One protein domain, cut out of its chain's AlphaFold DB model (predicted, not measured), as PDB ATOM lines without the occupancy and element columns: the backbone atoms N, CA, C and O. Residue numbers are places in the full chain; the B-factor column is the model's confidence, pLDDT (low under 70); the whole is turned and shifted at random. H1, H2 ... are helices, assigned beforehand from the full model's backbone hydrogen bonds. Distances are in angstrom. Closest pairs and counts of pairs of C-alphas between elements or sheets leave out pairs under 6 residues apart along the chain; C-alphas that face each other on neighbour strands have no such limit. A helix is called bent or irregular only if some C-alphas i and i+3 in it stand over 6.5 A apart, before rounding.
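AT A GLANCE: This is residues 8 to 160 and 175 to 204 of the 652 residues of an uncharacterized protein of Piromyces sp. (strain E2) (UniProt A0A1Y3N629). A loose bundle of four helices, H2, H3, H4 and H6, goes up and down, each running against the one before, and the long H6 runs on past it. H1 lies crosswise near H2 and H3, H8 near the far part of H6, while H7 and residues 61 to 69 stick out. The printed part has 183 residues with eight named helices, H1 to H8 in order, and no named strand: all helix. It is loose, radius of gyration of the C-alphas 19.8 A, and elongated, spanning 69 by 38 by 25 A.

HOW THE PARTS SIT: H6, residues 125 to 158, touches H3, residues 66 to 88, at a shallow tilt of 24 degrees; the closest C-alphas, Leu 78 and Ile 127, are 5.1 A apart. H6 touches H4, residues 94 to 116, at a steep tilt of 40 degrees, closest C-alphas Leu 94 and Asp 141, 6.6 A. H2, residues 34 to 45, touches H4, closest C-alphas Asn 34 and Cys 107, 5.5 A. H2 and H3 form a hairpin, closest C-alphas Thr 40 and Val 77, 6.4 A. H1, residues 8 to 25, is close to but not clearly touching H2, about perpendicular at 80 degrees. H5, residues 120 to 123, and H6 touch only at the corner, only just, with 3 pairs of C-alphas within 8 A. H8, residues 193 to 202, is close to but not clearly touching H6. H7, residues 175 to 183, touches no helix. Each O i to N i+4 pair is within hydrogen-bond range in H2 and H8, but 13 of 14 in H1, 16 of 19 in H3, 14 of 19 in H4, 29 of 30 in H6 and 3 of 5 in H7; H5 is too short.

IN THESE COORDINATES: H6 is 49.3 A long, from C-alpha 125 at (22.200, -38.723, 10.058) to C-alpha 158 at (48.501, -5.829, -15.573). H3 is 33.8 A, H4 26.4 A and H1 25.5 A, from C-alpha 8 at (52.232, -30.133, 16.791). H4 has a kink of 78 degrees near residue 108 and is irregular, C-alphas 107 and 110 being 8.4 A apart; H3 is only just irregular, 6.6 A between C-alphas 67 and 70.

THE WHOLE: The C-alphas farthest apart, of Asn 65 and Ser 160, are 69.3 A apart. Residues 161 to 174 are not printed, a gap of 16.5 A between C-alphas 160 and 175. The link from H2 to H3 is long. Mean pLDDT of the printed part is 75.6; residues 27 to 30, 48 to 71, 152 to 160 and 175 to 191 are under 70.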
ATOM      1  N   VAL A   8      51.354 -28.981  16.515       71.81
ATOM      2  CA  VAL A   8      52.232 -30.133  16.791       71.81
ATOM      3  C   VAL A   8      51.477 -31.465  16.768       71.81
ATOM      4  O   VAL A   8      51.908 -32.400  16.098       71.81
ATOM      5  N   GLY A   9      50.328 -31.549  17.442       73.88
ATOM      6  CA  GLY A   9      49.548 -32.781  17.581       73.88
ATOM      7  C   GLY A   9      48.883 -33.273  16.291       73.88
ATOM      8  O   GLY A   9      48.549 -34.454  16.209       73.88
ATOM      9  N   CYS A  10      48.693 -32.407  15.289       74.56
ATOM     10  CA  CYS A  10      48.213 -32.813  13.966       74.56
ATOM     11  C   CYS A  10      49.379 -33.322  13.105       74.56
ATOM     12  O   CYS A  10      49.302 -34.415  12.547       74.56
ATOM     13  N   ASN A  11      50.495 -32.584  13.081       75.25
ATOM     14  CA  ASN A  11      51.704 -32.985  12.352       75.25
ATOM     15  C   ASN A  11      52.255 -34.325  12.871       75.25
ATOM     16  O   ASN A  11      52.528 -35.220  12.082       75.25
ATOM     17  N   LEU A  12      52.310 -34.515  14.194       79.50
ATOM     18  CA  LEU A  12      52.745 -35.768  14.821       79.50
ATOM     19  C   LEU A  12      51.872 -36.971  14.418       79.50
ATOM     20  O   LEU A  12      52.379 -38.087  14.297       79.50
ATOM     21  N   ILE A  13      50.571 -36.763  14.190       82.69
ATOM     22  CA  ILE A  13      49.670 -37.811  13.691       82.69
ATOM     23  C   ILE A  13      49.954 -38.124  12.222       82.69
ATOM     24  O   ILE A  13      50.063 -39.300  11.883       82.69
ATOM     25  N   MET A  14      50.154 -37.111  11.376       81.06
ATOM     26  CA  MET A  14      50.521 -37.308   9.968       81.06
ATOM     27  C   MET A  14      51.866 -38.038   9.823       81.06
ATOM     28  O   MET A  14      51.951 -39.020   9.085       81.06
ATOM     29  N   ASP A  15      52.877 -37.649  10.603       80.00
ATOM     30  CA  ASP A  15      54.174 -38.334  10.696       80.00
ATOM     31  C   ASP A  15      54.028 -39.804  11.119       80.00
ATOM     32  O   ASP A  15      54.742 -40.679  10.624       80.00
ATOM     33  N   THR A  16      53.133 -40.080  12.073       83.25
ATOM     34  CA  THR A  16      52.920 -41.426  12.624       83.25
ATOM     35  C   THR A  16      52.164 -42.319  11.642       83.25
ATOM     36  O   THR A  16      52.555 -43.471  11.458       83.25
ATOM     37  N   LEU A  17      51.135 -41.793  10.968       83.00
ATOM     38  CA  LEU A  17      50.416 -42.498   9.902       83.00
ATOM     39  C   LEU A  17      51.337 -42.797   8.715       83.00
ATOM     40  O   LEU A  17      51.360 -43.928   8.241       83.00
ATOM     41  N   SER A  18      52.152 -41.824   8.294       81.19
ATOM     42  CA  SER A  18      53.151 -42.010   7.236       81.19
ATOM     43  C   SER A  18      54.109 -43.163   7.573       81.19
ATOM     44  O   SER A  18      54.188 -44.139   6.832       81.19
ATOM     45  N   LYS A  19      54.732 -43.140   8.763       81.19
ATOM     46  CA  LYS A  19      55.633 -44.213   9.233       81.19
ATOM     47  C   LYS A  19      54.942 -45.577   9.334       81.19
ATOM     48  O   LYS A  19      55.544 -46.588   8.977       81.19
ATOM     49  N   PHE A  20      53.695 -45.622   9.807       83.69
ATOM     50  CA  PHE A  20      52.902 -46.853   9.871       83.69
ATOM     51  C   PHE A  20      52.661 -47.445   8.475       83.69
ATOM     52  O   PHE A  20      52.898 -48.635   8.254       83.69
ATOM     53  N   GLU A  21      52.256 -46.614   7.515       81.75
ATOM     54  CA  GLU A  21      51.993 -47.053   6.146       81.75
ATOM     55  C   GLU A  21      53.276 -47.424   5.385       81.75
ATOM     56  O   GLU A  21      53.256 -48.404   4.642       81.75
ATOM     57  N   SER A  22      54.414 -46.752   5.611       77.81
ATOM     58  CA  SER A  22      55.709 -47.164   5.035       77.81
ATOM     59  C   SER A  22      56.074 -48.591   5.457       77.81
ATOM     60  O   SER A  22      56.507 -49.398   4.633       77.81
ATOM     61  N   ILE A  23      55.840 -48.934   6.732       80.00
ATOM     62  CA  ILE A  23      56.072 -50.281   7.275       80.00
ATOM     63  C   ILE A  23      55.080 -51.295   6.680       80.00
ATOM     64  O   ILE A  23      55.499 -52.380   6.271       80.00
ATOM     65  N   LYS A  24      53.781 -50.960   6.603       77.06
ATOM     66  CA  LYS A  24      52.735 -51.861   6.080       77.06
ATOM     67  C   LYS A  24      52.887 -52.116   4.574       77.06
ATOM     68  O   LYS A  24      52.856 -53.267   4.142       77.06
ATOM     69  N   GLN A  25      53.052 -51.058   3.781       70.81
ATOM     70  CA  GLN A  25      53.098 -51.107   2.314       70.81
ATOM     71  C   GLN A  25      54.488 -51.470   1.766       70.81
ATOM     72  O   GLN A  25      54.598 -51.828   0.595       70.81
ATOM     73  N   LYS A  26      55.549 -51.369   2.585       70.19
ATOM     74  CA  LYS A  26      56.961 -51.481   2.162       70.19
ATOM     75  C   LYS A  26      57.329 -50.502   1.033       70.19
ATOM     76  O   LYS A  26      58.147 -50.818   0.172       70.19
ATOM     77  N   LYS A  27      56.707 -49.317   1.041       60.84
ATOM     78  CA  LYS A  27      56.976 -48.190   0.135       60.84
ATOM     79  C   LYS A  27      57.663 -47.062   0.909       60.84
ATOM     80  O   LYS A  27      57.275 -46.777   2.039       60.84
ATOM     81  N   GLU A  28      58.623 -46.387   0.280       52.41
ATOM     82  CA  GLU A  28      59.244 -45.177   0.845       52.41
ATOM     83  C   GLU A  28      58.231 -44.025   0.931       52.41
ATOM     84  O   GLU A  28      58.091 -43.415   1.986       52.41
ATOM     85  N   ASN A  29      57.447 -43.821  -0.135       58.09
ATOM     86  CA  ASN A  29      56.325 -42.880  -0.183       58.09
ATOM     87  C   ASN A  29      54.990 -43.654  -0.190       58.09
ATOM     88  O   ASN A  29      54.540 -44.089  -1.256       58.09
ATOM     89  N   PRO A  30      54.368 -43.905   0.974       67.31
ATOM     90  CA  PRO A  30      53.062 -44.545   1.057       67.31
ATOM     91  C   PRO A  30      51.915 -43.535   0.911       67.31
ATOM     92  O   PRO A  30      52.051 -42.356   1.238       67.31
ATOM     93  N   LYS A  31      50.727 -44.018   0.532       74.62
ATOM     94  CA  LYS A  31      49.491 -43.232   0.681       74.62
ATOM     95  C   LYS A  31      49.043 -43.271   2.142       74.62
ATOM     96  O   LYS A  31      48.732 -44.345   2.655       74.62
ATOM     97  N   ILE A  32      49.025 -42.112   2.805       81.19
ATOM     98  CA  ILE A  32      48.967 -41.994   4.278       81.19
ATOM     99  C   ILE A  32      47.629 -42.480   4.867       81.19
ATOM    100  O   ILE A  32      47.571 -42.931   6.009       81.19
ATOM    101  N   PHE A  33      46.550 -42.422   4.083       87.88
ATOM    102  CA  PHE A  33      45.203 -42.819   4.510       87.88
ATOM    103  C   PHE A  33      44.775 -44.204   4.003       87.88
ATOM    104  O   PHE A  33      43.629 -44.600   4.219       87.88
ATOM    105  N   ASN A  34      45.665 -44.939   3.328       85.31
ATOM    106  CA  ASN A  34      45.306 -46.122   2.550       85.31
ATOM    107  C   ASN A  34      44.625 -47.204   3.405       85.31
ATOM    108  O   ASN A  34      43.517 -47.603   3.082       85.31
ATOM    109  N   THR A  35      45.199 -47.602   4.546       86.69
ATOM    110  CA  THR A  35      44.608 -48.611   5.450       86.69
ATOM    111  C   THR A  35      43.253 -48.186   6.003       86.69
ATOM    112  O   THR A  35      42.336 -49.001   6.090       86.69
ATOM    113  N   ILE A  36      43.128 -46.914   6.392       90.88
ATOM    114  CA  ILE A  36      41.894 -46.370   6.975       90.88
ATOM    115  C   ILE A  36      40.776 -46.435   5.931       90.88
ATOM    116  O   ILE A  36      39.658 -46.845   6.241       90.88
ATOM    117  N   ILE A  37      41.085 -46.068   4.686       91.06
ATOM    118  CA  ILE A  37      40.114 -45.975   3.596       91.06
ATOM    119  C   ILE A  37      39.819 -47.351   2.980       91.06
ATOM    120  O   ILE A  37      38.649 -47.637   2.755       91.06
ATOM    121  N   GLU A  38      40.807 -48.242   2.829       87.56
ATOM    122  CA  GLU A  38      40.612 -49.665   2.486       87.56
ATOM    123  C   GLU A  38      39.595 -50.329   3.424       87.56
ATOM    124  O   GLU A  38      38.625 -50.933   2.969       87.56
ATOM    125  N   TYR A  39      39.777 -50.168   4.739       88.31
ATOM    126  CA  TYR A  39      38.878 -50.761   5.728       88.31
ATOM    127  C   TYR A  39      37.512 -50.052   5.783       88.31
ATOM    128  O   TYR A  39      36.481 -50.698   5.948       88.31
ATOM    129  N   THR A  40      37.471 -48.733   5.551       90.31
ATOM    130  CA  THR A  40      36.200 -47.995   5.397       90.31
ATOM    131  C   THR A  40      35.412 -48.479   4.173       90.31
ATOM    132  O   THR A  40      34.190 -48.582   4.245       90.31
ATOM    133  N   ILE A  41      36.087 -48.825   3.070       89.19
ATOM    134  CA  ILE A  41      35.462 -49.451   1.895       89.19
ATOM    135  C   ILE A  41      34.914 -50.836   2.266       89.19
ATOM    136  O   ILE A  41      33.738 -51.086   2.009       89.19
ATOM    137  N   GLU A  42      35.703 -51.699   2.923       86.00
ATOM    138  CA  GLU A  42      35.260 -53.041   3.350       86.00
ATOM    139  C   GLU A  42      33.984 -52.966   4.219       86.00
ATOM    140  O   GLU A  42      33.019 -53.684   3.958       86.00
ATOM    141  N   VAL A  43      33.936 -52.028   5.174       86.94
ATOM    142  CA  VAL A  43      32.788 -51.775   6.070       86.94
ATOM    143  C   VAL A  43      31.561 -51.182   5.356       86.94
ATOM    144  O   VAL A  43      30.426 -51.577   5.628       86.94
ATOM    145  N   VAL A  44      31.747 -50.218   4.451       87.31
ATOM    146  CA  VAL A  44      30.626 -49.559   3.751       87.31
ATOM    147  C   VAL A  44      30.051 -50.444   2.635       87.31
ATOM    148  O   VAL A  44      28.871 -50.330   2.294       87.31
ATOM    149  N   GLU A  45      30.840 -51.377   2.099       82.75
ATOM    150  CA  GLU A  45      30.380 -52.381   1.136       82.75
ATOM    151  C   GLU A  45      29.791 -53.640   1.785       82.75
ATOM    152  O   GLU A  45      28.892 -54.241   1.195       82.75
ATOM    153  N   SER A  46      30.219 -54.046   2.989       76.06
ATOM    154  CA  SER A  46      29.685 -55.245   3.664       76.06
ATOM    155  C   SER A  46      28.199 -55.145   4.029       76.06
ATOM    156  O   SER A  46      27.553 -56.161   4.272       76.06
ATOM    157  N   ARG A  47      27.636 -53.933   4.024       73.19
ATOM    158  CA  ARG A  47      26.197 -53.659   4.179       73.19
ATOM    159  C   ARG A  47      25.373 -53.927   2.906       73.19
ATOM    160  O   ARG A  47      24.146 -53.916   2.949       73.19
ATOM    161  N   GLY A  48      26.022 -54.158   1.761       61.66
ATOM    162  CA  GLY A  48      25.355 -54.382   0.476       61.66
ATOM    163  C   GLY A  48      24.581 -53.150  -0.010       61.66
ATOM    164  O   GLY A  48      25.116 -52.041   0.007       61.66
ATOM    165  N   ALA A  49      23.352 -53.300  -0.507       51.69
ATOM    166  CA  ALA A  49      22.541 -52.208  -1.064       51.69
ATOM    167  C   ALA A  49      21.164 -52.107  -0.390       51.69
ATOM    168  O   ALA A  49      20.506 -53.122  -0.192       51.69
ATOM    169  N   PHE A  50      20.723 -50.883  -0.066       52.28
ATOM    170  CA  PHE A  50      19.434 -50.603   0.595       52.28
ATOM    171  C   PHE A  50      19.196 -51.445   1.869       52.28
ATOM    172  O   PHE A  50      18.131 -52.033   2.041       52.28
ATOM    173  N   GLY A  51      20.221 -51.575   2.723       55.97
ATOM    174  CA  GLY A  51      20.161 -52.404   3.938       55.97
ATOM    175  C   GLY A  51      20.092 -53.919   3.685       55.97
ATOM    176  O   GLY A  51      19.791 -54.682   4.596       55.97
ATOM    177  N   SER A  52      20.345 -54.377   2.454       54.50
ATOM    178  CA  SER A  52      20.328 -55.792   2.083       54.50
ATOM    179  C   SER A  52      21.719 -56.286   1.697       54.50
ATOM    180  O   SER A  52      22.380 -55.678   0.857       54.50
ATOM    181  N   MET A  53      22.111 -57.461   2.205       54.84
ATOM    182  CA  MET A  53      23.394 -58.136   1.929       54.84
ATOM    183  C   MET A  53      23.641 -58.492   0.443       54.84
ATOM    184  O   MET A  53      24.664 -59.090   0.106       54.84
ATOM    185  N   VAL A  54      22.726 -58.153  -0.470       45.38
ATOM    186  CA  VAL A  54      22.907 -58.315  -1.918       45.38
ATOM    187  C   VAL A  54      24.113 -57.489  -2.382       45.38
ATOM    188  O   VAL A  54      24.086 -56.260  -2.387       45.38
ATOM    189  N   GLY A  55      25.181 -58.187  -2.777       54.47
ATOM    190  CA  GLY A  55      26.453 -57.588  -3.196       54.47
ATOM    191  C   GLY A  55      27.439 -57.280  -2.062       54.47
ATOM    192  O   GLY A  55      28.475 -56.680  -2.331       54.47
ATOM    193  N   ALA A  56      27.153 -57.683  -0.821       57.88
ATOM    194  CA  ALA A  56      28.057 -57.478   0.309       57.88
ATOM    195  C   ALA A  56      29.371 -58.271   0.174       57.88
ATOM    196  O   ALA A  56      29.354 -59.479  -0.085       57.88
ATOM    197  N   ARG A  57      30.517 -57.622   0.430       59.19
ATOM    198  CA  ARG A  57      31.783 -58.325   0.709       59.19
ATOM    199  C   ARG A  57      31.807 -58.779   2.174       59.19
ATOM    200  O   ARG A  57      31.373 -58.040   3.054       59.19
ATOM    201  N   LYS A  58      32.290 -59.998   2.452       56.53
ATOM    202  CA  LYS A  58      32.409 -60.506   3.832       56.53
ATOM    203  C   LYS A  58      33.670 -59.913   4.472       56.53
ATOM    204  O   LYS A  58      34.750 -60.131   3.932       56.53
ATOM    205  N   ILE A  59      33.531 -59.196   5.594       62.34
ATOM    206  CA  ILE A  59      34.678 -58.606   6.308       62.34
ATOM    207  C   ILE A  59      35.614 -59.724   6.777       62.34
ATOM    208  O   ILE A  59      35.186 -60.695   7.401       62.34
ATOM    209  N   SER A  60      36.905 -59.566   6.505       53.31
ATOM    210  CA  SER A  60      37.907 -60.633   6.628       53.31
ATOM    211  C   SER A  60      38.340 -60.961   8.071       53.31
ATOM    212  O   SER A  60      39.168 -61.848   8.267       53.31
ATOM    213  N   GLN A  61      37.840 -60.226   9.076       53.78
ATOM    214  CA  GLN A  61      38.359 -60.228  10.458       53.78
ATOM    215  C   GLN A  61      37.275 -60.221  11.562       53.78
ATOM    216  O   GLN A  61      37.576 -59.858  12.697       53.78
ATOM    217  N   MET A  62      36.017 -60.570  11.266       51.06
ATOM    218  CA  MET A  62      34.905 -60.460  12.229       51.06
ATOM    219  C   MET A  62      34.109 -61.764  12.390       51.06
ATOM    220  O   MET A  62      33.692 -62.369  11.404       51.06
ATOM    221  N   ASP A  63      33.886 -62.162  13.649       49.19
ATOM    222  CA  ASP A  63      33.051 -63.309  14.042       49.19
ATOM    223  C   ASP A  63      31.555 -63.059  13.769       49.19
ATOM    224  O   ASP A  63      31.081 -61.922  13.818       49.19
ATOM    225  N   ASP A  64      30.784 -64.133  13.547       51.47
ATOM    226  CA  ASP A  64      29.404 -64.112  13.020       51.47
ATOM    227  C   ASP A  64      28.304 -63.570  13.996       51.47
ATOM    228  O   ASP A  64      27.135 -63.949  13.908       51.47
ATOM    229  N   ASN A  65      28.625 -62.651  14.919       53.00
ATOM    230  CA  ASN A  65      27.675 -61.994  15.842       53.00
ATOM    231  C   ASN A  65      26.996 -60.755  15.211       53.00
ATOM    232  O   ASN A  65      27.185 -59.622  15.653       53.00
ATOM    233  N   VAL A  66      26.194 -60.982  14.167       54.47
ATOM    234  CA  VAL A  66      25.694 -59.951  13.230       54.47
ATOM    235  C   VAL A  66      25.008 -58.741  13.898       54.47
ATOM    236  O   VAL A  66      25.407 -57.602  13.666       54.47
ATOM    237  N   ASN A  67      23.994 -58.955  14.745       52.31
ATOM    238  CA  ASN A  67      22.994 -57.910  15.040       52.31
ATOM    239  C   ASN A  67      23.462 -56.753  15.948       52.31
ATOM    240  O   ASN A  67      22.828 -55.704  15.945       52.31
ATOM    241  N   ASN A  68      24.548 -56.915  16.712       51.88
ATOM    242  CA  ASN A  68      25.148 -55.812  17.483       51.88
ATOM    243  C   ASN A  68      26.339 -55.165  16.748       51.88
ATOM    244  O   ASN A  68      26.893 -54.177  17.230       51.88
ATOM    245  N   MET A  69      26.761 -55.726  15.609       55.09
ATOM    246  CA  MET A  69      27.988 -55.321  14.921       55.09
ATOM    247  C   MET A  69      27.780 -54.087  14.034       55.09
ATOM    248  O   MET A  69      28.667 -53.243  13.963       55.09
ATOM    249  N   GLU A  70      26.612 -53.954  13.393       62.00
ATOM    250  CA  GLU A  70      26.341 -52.885  12.413       62.00
ATOM    251  C   GLU A  70      26.385 -51.472  13.012       62.00
ATOM    252  O   GLU A  70      26.858 -50.554  12.346       62.00
ATOM    253  N   SER A  71      25.977 -51.292  14.277       65.88
ATOM    254  CA  SER A  71      26.194 -50.018  14.983       65.88
ATOM    255  C   SER A  71      27.688 -49.726  15.080       65.88
ATOM    256  O   SER A  71      28.144 -48.718  14.561       65.88
ATOM    257  N   SER A  72      28.468 -50.656  15.642       74.12
ATOM    258  CA  SER A  72      29.907 -50.484  15.890       74.12
ATOM    259  C   SER A  72      30.729 -50.250  14.610       74.12
ATOM    260  O   SER A  72      31.728 -49.526  14.628       74.12
ATOM    261  N   THR A  73      30.319 -50.823  13.473       82.25
ATOM    262  CA  THR A  73      30.999 -50.595  12.189       82.25
ATOM    263  C   THR A  73      30.588 -49.279  11.529       82.25
ATOM    264  O   THR A  73      31.444 -48.603  10.962       82.25
ATOM    265  N   MET A  74      29.331 -48.844  11.648       87.19
ATOM    266  CA  MET A  74      28.919 -47.509  11.191       87.19
ATOM    267  C   MET A  74      29.453 -46.397  12.116       87.19
ATOM    268  O   MET A  74      29.860 -45.346  11.624       87.19
ATOM    269  N   ASP A  75      29.581 -46.658  13.420       88.94
ATOM    270  CA  ASP A  75      30.289 -45.810  14.388       88.94
ATOM    271  C   ASP A  75      31.757 -45.609  13.968       88.94
ATOM    272  O   ASP A  75      32.266 -44.489  14.005       88.94
ATOM    273  N   TYR A  76      32.445 -46.654  13.487       91.38
ATOM    274  CA  TYR A  76      33.788 -46.505  12.909       91.38
ATOM    275  C   TYR A  76      33.797 -45.543  11.707       91.38
ATOM    276  O   TYR A  76      34.645 -44.653  11.654       91.38
ATOM    277  N   VAL A  77      32.837 -45.655  10.779       93.12
ATOM    278  CA  VAL A  77      32.723 -44.729   9.634       93.12
ATOM    279  C   VAL A  77      32.484 -43.290  10.107       93.12
ATOM    280  O   VAL A  77      33.125 -42.366   9.600       93.12
ATOM    281  N   LEU A  78      31.631 -43.091  11.118       94.25
ATOM    282  CA  LEU A  78      31.416 -41.789  11.753       94.25
ATOM    283  C   LEU A  78      32.729 -41.213  12.307       94.25
ATOM    284  O   LEU A  78      33.087 -40.076  11.991       94.25
ATOM    285  N   TYR A  79      33.490 -42.000  13.074       94.75
ATOM    286  CA  TYR A  79      34.776 -41.562  13.624       94.75
ATOM    287  C   TYR A  79      35.830 -41.278  12.543       94.75
ATOM    288  O   TYR A  79      36.629 -40.360  12.726       94.75
ATOM    289  N   VAL A  80      35.816 -41.985  11.407       94.38
ATOM    290  CA  VAL A  80      36.696 -41.699  10.257       94.38
ATOM    291  C   VAL A  80      36.395 -40.324   9.650       94.38
ATOM    292  O   VAL A  80      37.323 -39.539   9.451       94.38
ATOM    293  N   PHE A  81      35.125 -39.976   9.419       95.06
ATOM    294  CA  PHE A  81      34.777 -38.645   8.901       95.06
ATOM    295  C   PHE A  81      35.029 -37.526   9.924       95.06
ATOM    296  O   PHE A  81      35.576 -36.487   9.552       95.06
ATOM    297  N   ILE A  82      34.748 -37.754  11.215       94.75
ATOM    298  CA  ILE A  82      35.138 -36.825  12.295       94.75
ATOM    299  C   ILE A  82      36.656 -36.603  12.286       94.75
ATOM    300  O   ILE A  82      37.113 -35.466  12.399       94.75
ATOM    301  N   PHE A  83      37.451 -37.665  12.131       93.44
ATOM    302  CA  PHE A  83      38.913 -37.599  12.103       93.44
ATOM    303  C   PHE A  83      39.445 -36.832  10.885       93.44
ATOM    304  O   PHE A  83      40.316 -35.978  11.047       93.44
ATOM    305  N   PHE A  84      38.903 -37.069   9.687       93.56
ATOM    306  CA  PHE A  84      39.310 -36.350   8.474       93.56
ATOM    307  C   PHE A  84      38.924 -34.869   8.504       93.56
ATOM    308  O   PHE A  84      39.771 -34.032   8.192       93.56
ATOM    309  N   ASN A  85      37.711 -34.532   8.959       93.62
ATOM    310  CA  ASN A  85      37.320 -33.143   9.222       93.62
ATOM    311  C   ASN A  85      38.281 -32.501  10.233       93.62
ATOM    312  O   ASN A  85      38.897 -31.481   9.945       93.62
ATOM    313  N   THR A  86      38.536 -33.179  11.358       91.25
ATOM    314  CA  THR A  86      39.458 -32.702  12.400       91.25
ATOM    315  C   THR A  86      40.895 -32.498  11.895       91.25
ATOM    316  O   THR A  86      41.588 -31.633  12.419       91.25
ATOM    317  N   ILE A  87      41.380 -33.258  10.908       88.00
ATOM    318  CA  ILE A  87      42.688 -32.998  10.277       88.00
ATOM    319  C   ILE A  87      42.614 -31.748   9.394       88.00
ATOM    320  O   ILE A  87      43.442 -30.847   9.533       88.00
ATOM    321  N   LEU A  88      41.630 -31.681   8.493       89.19
ATOM    322  CA  LEU A  88      41.506 -30.600   7.513       89.19
ATOM    323  C   LEU A  88      41.262 -29.238   8.182       89.19
ATOM    324  O   LEU A  88      41.901 -28.263   7.791       89.19
ATOM    325  N   ASP A  89      40.440 -29.190   9.232       88.56
ATOM    326  CA  ASP A  89      40.107 -27.981  10.000       88.56
ATOM    327  C   ASP A  89      41.324 -27.356  10.709       88.56
ATOM    328  O   ASP A  89      41.331 -26.159  10.998       88.56
ATOM    329  N   GLN A  90      42.364 -28.144  11.012       84.62
ATOM    330  CA  GLN A  90      43.603 -27.626  11.606       84.62
ATOM    331  C   GLN A  90      44.582 -27.094  10.543       84.62
ATOM    332  O   GLN A  90      45.437 -26.267  10.849       84.62
ATOM    333  N   ILE A  91      44.501 -27.543   9.289       82.56
ATOM    334  CA  ILE A  91      45.499 -27.202   8.267       82.56
ATOM    335  C   ILE A  91      45.211 -25.806   7.686       82.56
ATOM    336  O   ILE A  91      44.356 -25.603   6.824       82.56
ATOM    337  N   SER A  92      45.981 -24.812   8.128       82.25
ATOM    338  CA  SER A  92      45.806 -23.413   7.718       82.25
ATOM    339  C   SER A  92      46.170 -23.122   6.254       82.25
ATOM    340  O   SER A  92      45.543 -22.263   5.638       82.25
ATOM    341  N   SER A  93      47.142 -23.832   5.666       82.50
ATOM    342  CA  SER A  93      47.541 -23.630   4.262       82.50
ATOM    343  C   SER A  93      46.611 -24.366   3.298       82.50
ATOM    344  O   SER A  93      46.600 -25.599   3.272       82.50
ATOM    345  N   LEU A  94      45.925 -23.612   2.435       83.31
ATOM    346  CA  LEU A  94      45.005 -24.116   1.412       83.31
ATOM    347  C   LEU A  94      45.569 -25.292   0.599       83.31
ATOM    348  O   LEU A  94      44.954 -26.351   0.546       83.31
ATOM    349  N   ASP A  95      46.764 -25.143   0.022       79.50
ATOM    350  CA  ASP A  95      47.416 -26.150  -0.833       79.50
ATOM    351  C   ASP A  95      47.564 -27.499  -0.114       79.50
ATOM    352  O   ASP A  95      47.492 -28.558  -0.732       79.50
ATOM    353  N   VAL A  96      47.756 -27.456   1.208       81.00
ATOM    354  CA  VAL A  96      47.948 -28.638   2.048       81.00
ATOM    355  C   VAL A  96      46.593 -29.255   2.403       81.00
ATOM    356  O   VAL A  96      46.489 -30.477   2.376       81.00
ATOM    357  N   ARG A  97      45.525 -28.466   2.620       87.19
ATOM    358  CA  ARG A  97      44.147 -29.005   2.700       87.19
ATOM    359  C   ARG A  97      43.737 -29.680   1.394       87.19
ATOM    360  O   ARG A  97      43.221 -30.795   1.423       87.19
ATOM    361  N   ILE A  98      44.003 -29.035   0.255       84.94
ATOM    362  CA  ILE A  98      43.731 -29.582  -1.080       84.94
ATOM    363  C   ILE A  98      44.521 -30.879  -1.288       84.94
ATOM    364  O   ILE A  98      43.918 -31.903  -1.590       84.94
ATOM    365  N   HIS A  99      45.837 -30.885  -1.057       84.44
ATOM    366  CA  HIS A  99      46.661 -32.082  -1.233       84.44
ATOM    367  C   HIS A  99      46.250 -33.240  -0.307       84.44
ATOM    368  O   HIS A  99      46.084 -34.366  -0.773       84.44
ATOM    369  N   ILE A 100      46.034 -32.982   0.989       84.56
ATOM    370  CA  ILE A 100      45.613 -34.013   1.950       84.56
ATOM    371  C   ILE A 100      44.237 -34.581   1.587       84.56
ATOM    372  O   ILE A 100      44.051 -35.799   1.623       84.56
ATOM    373  N   ARG A 101      43.295 -33.742   1.138       89.12
ATOM    374  CA  ARG A 101      42.014 -34.218   0.604       89.12
ATOM    375  C   ARG A 101      42.197 -35.023  -0.685       89.12
ATOM    376  O   ARG A 101      41.573 -36.070  -0.828       89.12
ATOM    377  N   ASN A 102      43.074 -34.602  -1.593       86.44
ATOM    378  CA  ASN A 102      43.347 -35.327  -2.834       86.44
ATOM    379  C   ASN A 102      43.985 -36.703  -2.566       86.44
ATOM    380  O   ASN A 102      43.592 -37.669  -3.218       86.44
ATOM    381  N   GLN A 103      44.851 -36.842  -1.549       83.62
ATOM    382  CA  GLN A 103      45.298 -38.157  -1.062       83.62
ATOM    383  C   GLN A 103      44.124 -39.022  -0.575       83.62
ATOM    384  O   GLN A 103      44.022 -40.184  -0.961       83.62
ATOM    385  N   MET A 104      43.213 -38.483   0.247       87.75
ATOM    386  CA  MET A 104      42.033 -39.234   0.712       87.75
ATOM    387  C   MET A 104      41.168 -39.706  -0.470       87.75
ATOM    388  O   MET A 104      40.757 -40.867  -0.527       87.75
ATOM    389  N   MET A 105      40.932 -38.835  -1.456       86.56
ATOM    390  CA  MET A 105      40.154 -39.173  -2.653       86.56
ATOM    391  C   MET A 105      40.866 -40.213  -3.535       86.56
ATOM    392  O   MET A 105      40.207 -41.138  -4.016       86.56
ATOM    393  N   SER A 106      42.196 -40.139  -3.687       82.75
ATOM    394  CA  SER A 106      42.986 -41.104  -4.474       82.75
ATOM    395  C   SER A 106      43.147 -42.478  -3.808       82.75
ATOM    396  O   SER A 106      43.444 -43.453  -4.497       82.75
ATOM    397  N   CYS A 107      42.869 -42.590  -2.503       85.69
ATOM    398  CA  CYS A 107      42.717 -43.866  -1.791       85.69
ATOM    399  C   CYS A 107      41.339 -44.533  -2.006       85.69
ATOM    400  O   CYS A 107      41.100 -45.614  -1.475       85.69
ATOM    401  N   GLY A 108      40.414 -43.910  -2.750       84.06
ATOM    402  CA  GLY A 108      39.099 -44.482  -3.075       84.06
ATOM    403  C   GLY A 108      37.905 -43.888  -2.317       84.06
ATOM    404  O   GLY A 108      36.778 -44.350  -2.515       84.06
ATOM    405  N   MET A 109      38.096 -42.834  -1.512       88.62
ATOM    406  CA  MET A 109      37.018 -42.175  -0.749       88.62
ATOM    407  C   MET A 109      35.831 -41.727  -1.625       88.62
ATOM    408  O   MET A 109      34.684 -41.768  -1.188       88.62
ATOM    409  N   THR A 110      36.066 -41.405  -2.900       88.31
ATOM    410  CA  THR A 110      35.018 -41.114  -3.897       88.31
ATOM    411  C   THR A 110      33.950 -42.213  -4.006       88.31
ATOM    412  O   THR A 110      32.785 -41.910  -4.257       88.31
ATOM    413  N   GLY A 111      34.325 -43.488  -3.834       86.25
ATOM    414  CA  GLY A 111      33.386 -44.613  -3.823       86.25
ATOM    415  C   GLY A 111      32.582 -44.682  -2.524       86.25
ATOM    416  O   GLY A 111      31.359 -44.810  -2.567       86.25
ATOM    417  N   VAL A 112      33.261 -44.509  -1.385       90.81
ATOM    418  CA  VAL A 112      32.662 -44.469  -0.039       90.81
ATOM    419  C   VAL A 112      31.601 -43.371   0.053       90.81
ATOM    420  O   VAL A 112      30.462 -43.655   0.406       90.81
ATOM    421  N   ILE A 113      31.940 -42.141  -0.343       91.19
ATOM    422  CA  ILE A 113      31.033 -40.981  -0.337       91.19
ATOM    423  C   ILE A 113      29.778 -41.264  -1.170       91.19
ATOM    424  O   ILE A 113      28.659 -41.183  -0.662       91.19
ATOM    425  N   LYS A 114      29.953 -41.683  -2.433       89.69
ATOM    426  CA  LYS A 114      28.834 -42.035  -3.326       89.69
ATOM    427  C   LYS A 114      27.946 -43.137  -2.749       89.69
ATOM    428  O   LYS A 114      26.747 -43.134  -3.004       89.69
ATOM    429  N   LYS A 115      28.520 -44.075  -1.991       88.31
ATOM    430  CA  LYS A 115      27.790 -45.175  -1.360       88.31
ATOM    431  C   LYS A 115      27.027 -44.729  -0.108       88.31
ATOM    432  O   LYS A 115      25.854 -45.080   0.014       88.31
ATOM    433  N   LEU A 116      27.634 -43.921   0.762       90.19
ATOM    434  CA  LEU A 116      26.998 -43.381   1.972       90.19
ATOM    435  C   LEU A 116      25.773 -42.522   1.641       90.19
ATOM    436  O   LEU A 116      24.709 -42.749   2.217       90.19
ATOM    437  N   HIS A 117      25.878 -41.644   0.633       89.38
ATOM    438  CA  HIS A 117      24.755 -40.843   0.117       89.38
ATOM    439  C   HIS A 117      23.512 -41.676  -0.280       89.38
ATOM    440  O   HIS A 117      22.421 -41.119  -0.367       89.38
ATOM    441  N   THR A 118      23.622 -43.000  -0.495       88.12
ATOM    442  CA  THR A 118      22.465 -43.860  -0.841       88.12
ATOM    443  C   THR A 118      21.633 -44.359   0.345       88.12
ATOM    444  O   THR A 118      20.516 -44.818   0.116       88.12
ATOM    445  N   PHE A 119      22.140 -44.294   1.584       86.31
ATOM    446  CA  PHE A 119      21.433 -44.827   2.766       86.31
ATOM    447  C   PHE A 119      21.593 -43.988   4.042       86.31
ATOM    448  O   PHE A 119      20.659 -43.881   4.840       86.31
ATOM    449  N   ALA A 120      22.746 -43.344   4.245       87.00
ATOM    450  CA  ALA A 120      23.018 -42.592   5.466       87.00
ATOM    451  C   ALA A 120      22.021 -41.437   5.732       87.00
ATOM    452  O   ALA A 120      21.678 -41.252   6.897       87.00
ATOM    453  N   PRO A 121      21.437 -40.739   4.727       87.94
ATOM    454  CA  PRO A 121      20.410 -39.715   4.972       87.94
ATOM    455  C   PRO A 121      19.122 -40.200   5.650       87.94
ATOM    456  O   PRO A 121      18.354 -39.369   6.126       87.94
ATOM    457  N   GLN A 122      18.849 -41.510   5.662       84.31
ATOM    458  CA  GLN A 122      17.646 -42.084   6.281       84.31
ATOM    459  C   GLN A 122      17.951 -42.841   7.577       84.31
ATOM    460  O   GLN A 122      17.112 -42.872   8.472       84.31
ATOM    461  N   GLU A 123      19.137 -43.445   7.675       85.56
ATOM    462  CA  GLU A 123      19.473 -44.385   8.751       85.56
ATOM    463  C   GLU A 123      20.628 -43.911   9.660       85.56
ATOM    464  O   GLU A 123      20.737 -44.399  10.778       85.56
ATOM    465  N   PHE A 124      21.494 -42.992   9.203       89.06
ATOM    466  CA  PHE A 124      22.720 -42.560   9.907       89.06
ATOM    467  C   PHE A 124      22.981 -41.045   9.721       89.06
ATOM    468  O   PHE A 124      23.947 -40.659   9.047       89.06
ATOM    469  N   PRO A 125      22.121 -40.168  10.277       89.75
ATOM    470  CA  PRO A 125      22.200 -38.723  10.058       89.75
ATOM    471  C   PRO A 125      23.512 -38.103  10.562       89.75
ATOM    472  O   PRO A 125      24.027 -37.188   9.929       89.75
ATOM    473  N   GLU A 126      24.120 -38.638  11.623       92.94
ATOM    474  CA  GLU A 126      25.398 -38.160  12.165       92.94
ATOM    475  C   GLU A 126      26.552 -38.337  11.164       92.94
ATOM    476  O   GLU A 126      27.438 -37.485  11.073       92.94
ATOM    477  N   ILE A 127      26.534 -39.421  10.374       94.06
ATOM    478  CA  ILE A 127      27.512 -39.646   9.298       94.06
ATOM    479  C   ILE A 127      27.280 -38.634   8.173       94.06
ATOM    480  O   ILE A 127      28.241 -38.101   7.619       94.06
ATOM    481  N   MET A 128      26.016 -38.321   7.867       93.38
ATOM    482  CA  MET A 128      25.682 -37.308   6.866       93.38
ATOM    483  C   MET A 128      26.082 -35.896   7.284       93.38
ATOM    484  O   MET A 128      26.635 -35.186   6.452       93.38
ATOM    485  N   ASP A 129      25.893 -35.496   8.542       93.81
ATOM    486  CA  ASP A 129      26.351 -34.190   9.035       93.81
ATOM    487  C   ASP A 129      27.872 -34.028   8.859       93.81
ATOM    488  O   ASP A 129      28.357 -32.980   8.420       93.81
ATOM    489  N   GLN A 130      28.642 -35.085   9.138       95.94
ATOM    490  CA  GLN A 130      30.097 -35.076   8.960       95.94
ATOM    491  C   GLN A 130      30.523 -35.118   7.486       95.94
ATOM    492  O   GLN A 130      31.488 -34.443   7.119       95.94
ATOM    493  N   LEU A 131      29.798 -35.850   6.634       94.12
ATOM    494  CA  LEU A 131      30.028 -35.882   5.188       94.12
ATOM    495  C   LEU A 131      29.704 -34.531   4.529       94.12
ATOM    496  O   LEU A 131      30.511 -34.011   3.762       94.12
ATOM    497  N   VAL A 132      28.579 -33.912   4.888       92.44
ATOM    498  CA  VAL A 132      28.194 -32.574   4.416       92.44
ATOM    499  C   VAL A 132      29.211 -31.528   4.872       92.44
ATOM    500  O   VAL A 132      29.548 -30.637   4.096       92.44
ATOM    501  N   ASN A 133      29.770 -31.641   6.083       92.88
ATOM    502  CA  ASN A 133      30.860 -30.763   6.517       92.88
ATOM    503  C   ASN A 133      32.147 -30.971   5.690       92.88
ATOM    504  O   ASN A 133      32.752 -29.993   5.251       92.88
ATOM    505  N   PHE A 134      32.522 -32.223   5.399       93.31
ATOM    506  CA  PHE A 134      33.676 -32.562   4.551       93.31
ATOM    507  C   PHE A 134      33.536 -31.998   3.125       93.31
ATOM    508  O   PHE A 134      34.467 -31.387   2.587       93.31
ATOM    509  N   GLU A 135      32.358 -32.167   2.517       90.38
ATOM    510  CA  GLU A 135      32.031 -31.655   1.183       90.38
ATOM    511  C   GLU A 135      31.955 -30.120   1.168       90.38
ATOM    512  O   GLU A 135      32.516 -29.490   0.270       90.38
ATOM    513  N   LYS A 136      31.368 -29.499   2.197       88.50
ATOM    514  CA  LYS A 136      31.318 -28.037   2.348       88.50
ATOM    515  C   LYS A 136      32.709 -27.422   2.510       88.50
ATOM    516  O   LYS A 136      32.992 -26.412   1.868       88.50
ATOM    517  N   GLN A 137      33.594 -28.017   3.313       89.69
ATOM    518  CA  GLN A 137      34.975 -27.539   3.443       89.69
ATOM    519  C   GLN A 137      35.745 -27.686   2.121       89.69
ATOM    520  O   GLN A 137      36.556 -26.826   1.792       89.69
ATOM    521  N   ALA A 138      35.461 -28.722   1.320       88.12
ATOM    522  CA  ALA A 138      36.012 -28.835  -0.033       88.12
ATOM    523  C   ALA A 138      35.497 -27.728  -0.977       88.12
ATOM    524  O   ALA A 138      36.271 -27.218  -1.784       88.12
ATOM    525  N   GLY A 139      34.224 -27.331  -0.852       82.56
ATOM    526  CA  GLY A 139      33.651 -26.193  -1.579       82.56
ATOM    527  C   GLY A 139      34.315 -24.862  -1.214       82.56
ATOM    528  O   GLY A 139      34.768 -24.144  -2.101       82.56
ATOM    529  N   MET A 140      34.469 -24.577   0.083       85.19
ATOM    530  CA  MET A 140      35.139 -23.356   0.560       85.19
ATOM    531  C   MET A 140      36.624 -23.307   0.157       85.19
ATOM    532  O   MET A 140      37.123 -22.247  -0.212       85.19
ATOM    533  N   ASP A 141      37.325 -24.447   0.145       87.25
ATOM    534  CA  ASP A 141      38.704 -24.532  -0.362       87.25
ATOM    535  C   ASP A 141      38.779 -24.266  -1.884       87.25
ATOM    536  O   ASP A 141      39.707 -23.615  -2.366       87.25
ATOM    537  N   ASN A 142      37.789 -24.730  -2.654       82.19
ATOM    538  CA  ASN A 142      37.676 -24.451  -4.089       82.19
ATOM    539  C   ASN A 142      37.381 -22.957  -4.354       82.19
ATOM    540  O   ASN A 142      38.007 -22.362  -5.229       82.19
ATOM    541  N   GLU A 143      36.514 -22.320  -3.561       79.06
ATOM    542  CA  GLU A 143      36.280 -20.867  -3.604       79.06
ATOM    543  C   GLU A 143      37.547 -20.059  -3.265       79.06
ATOM    544  O   GLU A 143      37.902 -19.139  -4.010       79.06
ATOM    545  N   GLU A 144      38.275 -20.423  -2.198       83.56
ATOM    546  CA  GLU A 144      39.540 -19.776  -1.812       83.56
ATOM    547  C   GLU A 144      40.575 -19.867  -2.950       83.56
ATOM    548  O   GLU A 144      41.191 -18.863  -3.320       83.56
ATOM    549  N   TYR A 145      40.705 -21.045  -3.575       82.06
ATOM    550  CA  TYR A 145      41.587 -21.247  -4.726       82.06
ATOM    551  C   TYR A 145      41.194 -20.372  -5.921       82.06
ATOM    552  O   TYR A 145      42.052 -19.711  -6.502       82.06
ATOM    553  N   ILE A 146      39.906 -20.324  -6.278       72.31
ATOM    554  CA  ILE A 146      39.403 -19.523  -7.404       72.31
ATOM    555  C   ILE A 146      39.693 -18.029  -7.192       72.31
ATOM    556  O   ILE A 146      40.054 -17.333  -8.144       72.31
ATOM    557  N   ILE A 147      39.573 -17.532  -5.958       76.56
ATOM    558  CA  ILE A 147      39.908 -16.147  -5.601       76.56
ATOM    559  C   ILE A 147      41.414 -15.898  -5.760       76.56
ATOM    560  O   ILE A 147      41.811 -14.917  -6.393       76.56
ATOM    561  N   ILE A 148      42.266 -16.779  -5.228       75.88
ATOM    562  CA  ILE A 148      43.730 -16.661  -5.351       75.88
ATOM    563  C   ILE A 148      44.161 -16.718  -6.823       75.88
ATOM    564  O   ILE A 148      44.954 -15.882  -7.256       75.88
ATOM    565  N   TYR A 149      43.603 -17.643  -7.604       70.19
ATOM    566  CA  TYR A 149      43.912 -17.816  -9.021       70.19
ATOM    567  C   TYR A 149      43.525 -16.582  -9.851       70.19
ATOM    568  O   TYR A 149      44.377 -16.037 -10.552       70.19
ATOM    569  N   LYS A 150      42.298 -16.058  -9.706       70.38
ATOM    570  CA  LYS A 150      41.863 -14.815 -10.384       70.38
ATOM    571  C   LYS A 150      42.806 -13.641 -10.072       70.38
ATOM    572  O   LYS A 150      43.302 -12.997 -10.992       70.38
ATOM    573  N   ASN A 151      43.173 -13.463  -8.799       72.56
ATOM    574  CA  ASN A 151      44.137 -12.445  -8.354       72.56
ATOM    575  C   ASN A 151      45.570 -12.616  -8.914       72.56
ATOM    576  O   ASN A 151      46.362 -11.676  -8.827       72.56
ATOM    577  N   ILE A 152      45.937 -13.795  -9.429       68.25
ATOM    578  CA  ILE A 152      47.226 -14.044 -10.097       68.25
ATOM    579  C   ILE A 152      47.122 -13.729 -11.594       68.25
ATOM    580  O   ILE A 152      48.001 -13.049 -12.120       68.25
ATOM    581  N   ILE A 153      46.045 -14.156 -12.265       66.00
ATOM    582  CA  ILE A 153      45.829 -13.853 -13.691       66.00
ATOM    583  C   ILE A 153      45.693 -12.342 -13.914       66.00
ATOM    584  O   ILE A 153      46.237 -11.797 -14.870       66.00
ATOM    585  N   ASP A 154      44.937 -11.648 -13.064       65.38
ATOM    586  CA  ASP A 154      44.672 -10.228 -13.296       65.38
ATOM    587  C   ASP A 154      45.954  -9.392 -13.120       65.38
ATOM    588  O   ASP A 154      46.210  -8.504 -13.929       65.38
ATOM    589  N   LYS A 155      46.861  -9.802 -12.218       61.34
ATOM    590  CA  LYS A 155      48.228  -9.255 -12.137       61.34
ATOM    591  C   LYS A 155      49.090  -9.579 -13.355       61.34
ATOM    592  O   LYS A 155      49.786  -8.697 -13.840       61.34
ATOM    593  N   SER A 156      49.060 -10.809 -13.878       58.91
ATOM    594  CA  SER A 156      49.870 -11.145 -15.061       58.91
ATOM    595  C   SER A 156      49.389 -10.421 -16.326       58.91
ATOM    596  O   SER A 156      50.191 -10.160 -17.225       58.91
ATOM    597  N   LYS A 157      48.108 -10.028 -16.379       60.06
ATOM    598  CA  LYS A 157      47.560  -9.112 -17.391       60.06
ATOM    599  C   LYS A 157      48.007  -7.666 -17.166       60.06
ATOM    600  O   LYS A 157      48.425  -7.037 -18.133       60.06
ATOM    601  N   GLU A 158      47.974  -7.160 -15.931       56.97
ATOM    602  CA  GLU A 158      48.501  -5.829 -15.573       56.97
ATOM    603  C   GLU A 158      49.993  -5.696 -15.940       56.97
ATOM    604  O   GLU A 158      50.360  -4.777 -16.668       56.97
ATOM    605  N   ASP A 159      50.830  -6.670 -15.556       48.19
ATOM    606  CA  ASP A 159      52.259  -6.738 -15.915       48.19
ATOM    607  C   ASP A 159      52.500  -6.856 -17.439       48.19
ATOM    608  O   ASP A 159      53.589  -6.535 -17.925       48.19
ATOM    609  N   SER A 160      51.500  -7.308 -18.210       51.53
ATOM    610  CA  SER A 160      51.577  -7.436 -19.675       51.53
ATOM    611  C   SER A 160      51.072  -6.196 -20.433       51.53
ATOM    612  O   SER A 160      51.462  -5.999 -21.585       51.53
ATOM    613  N   LYS A 175      35.020  -8.837 -21.007       51.59
ATOM    614  CA  LYS A 175      35.189  -9.147 -19.574       51.59
ATOM    615  C   LYS A 175      33.852  -9.284 -18.839       51.59
ATOM    616  O   LYS A 175      33.766 -10.103 -17.932       51.59
ATOM    617  N   ARG A 176      32.810  -8.533 -19.229       48.97
ATOM    618  CA  ARG A 176      31.452  -8.697 -18.681       48.97
ATOM    619  C   ARG A 176      30.792  -9.977 -19.197       48.97
ATOM    620  O   ARG A 176      30.421 -10.804 -18.382       48.97
ATOM    621  N   LYS A 177      30.765 -10.218 -20.513       44.47
ATOM    622  CA  LYS A 177      30.148 -11.440 -21.069       44.47
ATOM    623  C   LYS A 177      30.781 -12.747 -20.565       44.47
ATOM    624  O   LYS A 177      30.060 -13.682 -20.240       44.47
ATOM    625  N   LYS A 178      32.114 -12.795 -20.433       46.81
ATOM    626  CA  LYS A 178      32.819 -13.951 -19.850       46.81
ATOM    627  C   LYS A 178      32.587 -14.123 -18.343       46.81
ATOM    628  O   LYS A 178      32.812 -15.218 -17.841       46.81
ATOM    629  N   ARG A 179      32.192 -13.074 -17.608       45.53
ATOM    630  CA  ARG A 179      31.972 -13.139 -16.151       45.53
ATOM    631  C   ARG A 179      30.812 -14.075 -15.831       45.53
ATOM    632  O   ARG A 179      30.980 -14.983 -15.024       45.53
ATOM    633  N   ASP A 180      29.708 -13.887 -16.543       43.16
ATOM    634  CA  ASP A 180      28.458 -14.622 -16.358       43.16
ATOM    635  C   ASP A 180      28.605 -16.088 -16.828       43.16
ATOM    636  O   ASP A 180      28.133 -17.013 -16.169       43.16
ATOM    637  N   GLU A 181      29.346 -16.323 -17.922       45.50
ATOM    638  CA  GLU A 181      29.701 -17.673 -18.397       45.50
ATOM    639  C   GLU A 181      30.620 -18.419 -17.408       45.50
ATOM    640  O   GLU A 181      30.431 -19.611 -17.163       45.50
ATOM    641  N   LEU A 182      31.592 -17.726 -16.798       46.88
ATOM    642  CA  LEU A 182      32.468 -18.303 -15.772       46.88
ATOM    643  C   LEU A 182      31.743 -18.568 -14.451       46.88
ATOM    644  O   LEU A 182      32.150 -19.469 -13.722       46.88
ATOM    645  N   GLU A 183      30.703 -17.807 -14.108       50.22
ATOM    646  CA  GLU A 183      29.962 -17.974 -12.852       50.22
ATOM    647  C   GLU A 183      29.250 -19.338 -12.784       50.22
ATOM    648  O   GLU A 183      29.253 -19.977 -11.732       50.22
ATOM    649  N   TYR A 184      28.784 -19.857 -13.927       44.50
ATOM    650  CA  TYR A 184      28.134 -21.171 -14.046       44.50
ATOM    651  C   TYR A 184      29.099 -22.381 -14.006       44.50
ATOM    652  O   TYR A 184      28.660 -23.510 -13.804       44.50
ATOM    653  N   ILE A 185      30.413 -22.173 -14.175       46.59
ATOM    654  CA  ILE A 185      31.426 -23.253 -14.259       46.59
ATOM    655  C   ILE A 185      32.067 -23.578 -12.888       46.59
ATOM    656  O   ILE A 185      32.675 -24.632 -12.709       46.59
ATOM    657  N   ASN A 186      31.940 -22.701 -11.887       53.31
ATOM    658  CA  ASN A 186      32.829 -22.696 -10.711       53.31
ATOM    659  C   ASN A 186      32.601 -23.787  -9.638       53.31
ATOM    660  O   ASN A 186      33.421 -23.875  -8.721       53.31
ATOM    661  N   SER A 187      31.537 -24.596  -9.694       55.88
ATOM    662  CA  SER A 187      31.140 -25.460  -8.561       55.88
ATOM    663  C   SER A 187      32.160 -26.546  -8.191       55.88
ATOM    664  O   SER A 187      32.318 -26.846  -7.010       55.88
ATOM    665  N   GLU A 188      32.869 -27.116  -9.170       61.69
ATOM    666  CA  GLU A 188      33.782 -28.252  -8.964       61.69
ATOM    667  C   GLU A 188      35.102 -28.137  -9.761       61.69
ATOM    668  O   GLU A 188      35.639 -29.137 -10.236       61.69
ATOM    669  N   ILE A 189      35.674 -26.931  -9.886       65.31
ATOM    670  CA  ILE A 189      36.953 -26.704 -10.598       65.31
ATOM    671  C   ILE A 189      38.067 -27.657 -10.128       65.31
ATOM    672  O   ILE A 189      38.760 -28.239 -10.955       65.31
ATOM    673  N   MET A 190      38.203 -27.893  -8.821       67.12
ATOM    674  CA  MET A 190      39.181 -28.840  -8.256       67.12
ATOM    675  C   MET A 190      38.890 -30.334  -8.524       67.12
ATOM    676  O   MET A 190      39.646 -31.189  -8.066       67.12
ATOM    677  N   ARG A 191      37.805 -30.673  -9.234       66.62
ATOM    678  CA  ARG A 191      37.408 -32.055  -9.568       66.62
ATOM    679  C   ARG A 191      37.227 -32.294 -11.075       66.62
ATOM    680  O   ARG A 191      37.238 -33.456 -11.476       66.62
ATOM    681  N   ASP A 192      37.101 -31.250 -11.900       74.69
ATOM    682  CA  ASP A 192      37.071 -31.363 -13.367       74.69
ATOM    683  C   ASP A 192      38.480 -31.232 -13.993       74.69
ATOM    684  O   ASP A 192      39.073 -30.148 -13.970       74.69
ATOM    685  N   PRO A 193      39.017 -32.291 -14.635       76.62
ATOM    686  CA  PRO A 193      40.285 -32.217 -15.356       76.62
ATOM    687  C   PRO A 193      40.297 -31.189 -16.498       76.62
ATOM    688  O   PRO A 193      41.360 -30.658 -16.815       76.62
ATOM    689  N   VAL A 194      39.153 -30.903 -17.133       75.69
ATOM    690  CA  VAL A 194      39.084 -29.975 -18.274       75.69
ATOM    691  C   VAL A 194      39.223 -28.529 -17.796       75.69
ATOM    692  O   VAL A 194      40.046 -27.788 -18.337       75.69
ATOM    693  N   ALA A 195      38.505 -28.139 -16.741       72.31
ATOM    694  CA  ALA A 195      38.692 -26.865 -16.058       72.31
ATOM    695  C   ALA A 195      40.142 -26.670 -15.591       72.31
ATOM    696  O   ALA A 195      40.725 -25.622 -15.866       72.31
ATOM    697  N   LEU A 196      40.760 -27.680 -14.965       76.62
ATOM    698  CA  LEU A 196      42.158 -27.605 -14.522       76.62
ATOM    699  C   LEU A 196      43.144 -27.420 -15.689       76.62
ATOM    700  O   LEU A 196      44.052 -26.597 -15.589       76.62
ATOM    701  N   ILE A 197      42.956 -28.114 -16.817       79.50
ATOM    702  CA  ILE A 197      43.791 -27.922 -18.018       79.50
ATOM    703  C   ILE A 197      43.598 -26.518 -18.611       79.50
ATOM    704  O   ILE A 197      44.577 -25.886 -19.006       79.50
ATOM    705  N   ASN A 198      42.369 -25.994 -18.633       76.56
ATOM    706  CA  ASN A 198      42.092 -24.634 -19.104       76.56
ATOM    707  C   ASN A 198      42.716 -23.567 -18.189       76.56
ATOM    708  O   ASN A 198      43.300 -22.612 -18.689       76.56
ATOM    709  N   ILE A 199      42.667 -23.763 -16.869       74.94
ATOM    710  CA  ILE A 199      43.337 -22.933 -15.852       74.94
ATOM    711  C   ILE A 199      44.855 -22.941 -16.060       74.94
ATOM    712  O   ILE A 199      45.489 -21.890 -16.133       74.94
ATOM    713  N   ILE A 200      45.447 -24.121 -16.248       78.06
ATOM    714  CA  ILE A 200      46.874 -24.249 -16.551       78.06
ATOM    715  C   ILE A 200      47.207 -23.524 -17.868       78.06
ATOM    716  O   ILE A 200      48.187 -22.781 -17.904       78.06
ATOM    717  N   LYS A 201      46.371 -23.638 -18.912       76.00
ATOM    718  CA  LYS A 201      46.560 -22.904 -20.175       76.00
ATOM    719  C   LYS A 201      46.475 -21.383 -19.985       76.00
ATOM    720  O   LYS A 201      47.364 -20.676 -20.442       76.00
ATOM    721  N   GLU A 202      45.437 -20.873 -19.322       72.88
ATOM    722  CA  GLU A 202      45.238 -19.429 -19.112       72.88
ATOM    723  C   GLU A 202      46.289 -18.803 -18.174       72.88
ATOM    724  O   GLU A 202      46.498 -17.590 -18.220       72.88
ATOM    725  N   SER A 203      46.992 -19.605 -17.365       70.06
ATOM    726  CA  SER A 203      48.071 -19.121 -16.491       70.06
ATOM    727  C   SER A 203      49.390 -18.773 -17.207       70.06
ATOM    728  O   SER A 203      50.246 -18.122 -16.605       70.06
ATOM    729  N   PHE A 204      49.557 -19.140 -18.487       72.62
ATOM    730  CA  PHE A 204      50.754 -18.832 -19.281       72.62
ATOM    731  C   PHE A 204      50.402 -18.204 -20.635       72.62
ATOM    732  O   PHE A 204      49.635 -18.759 -21.417       72.62
TER     733      PHE A 204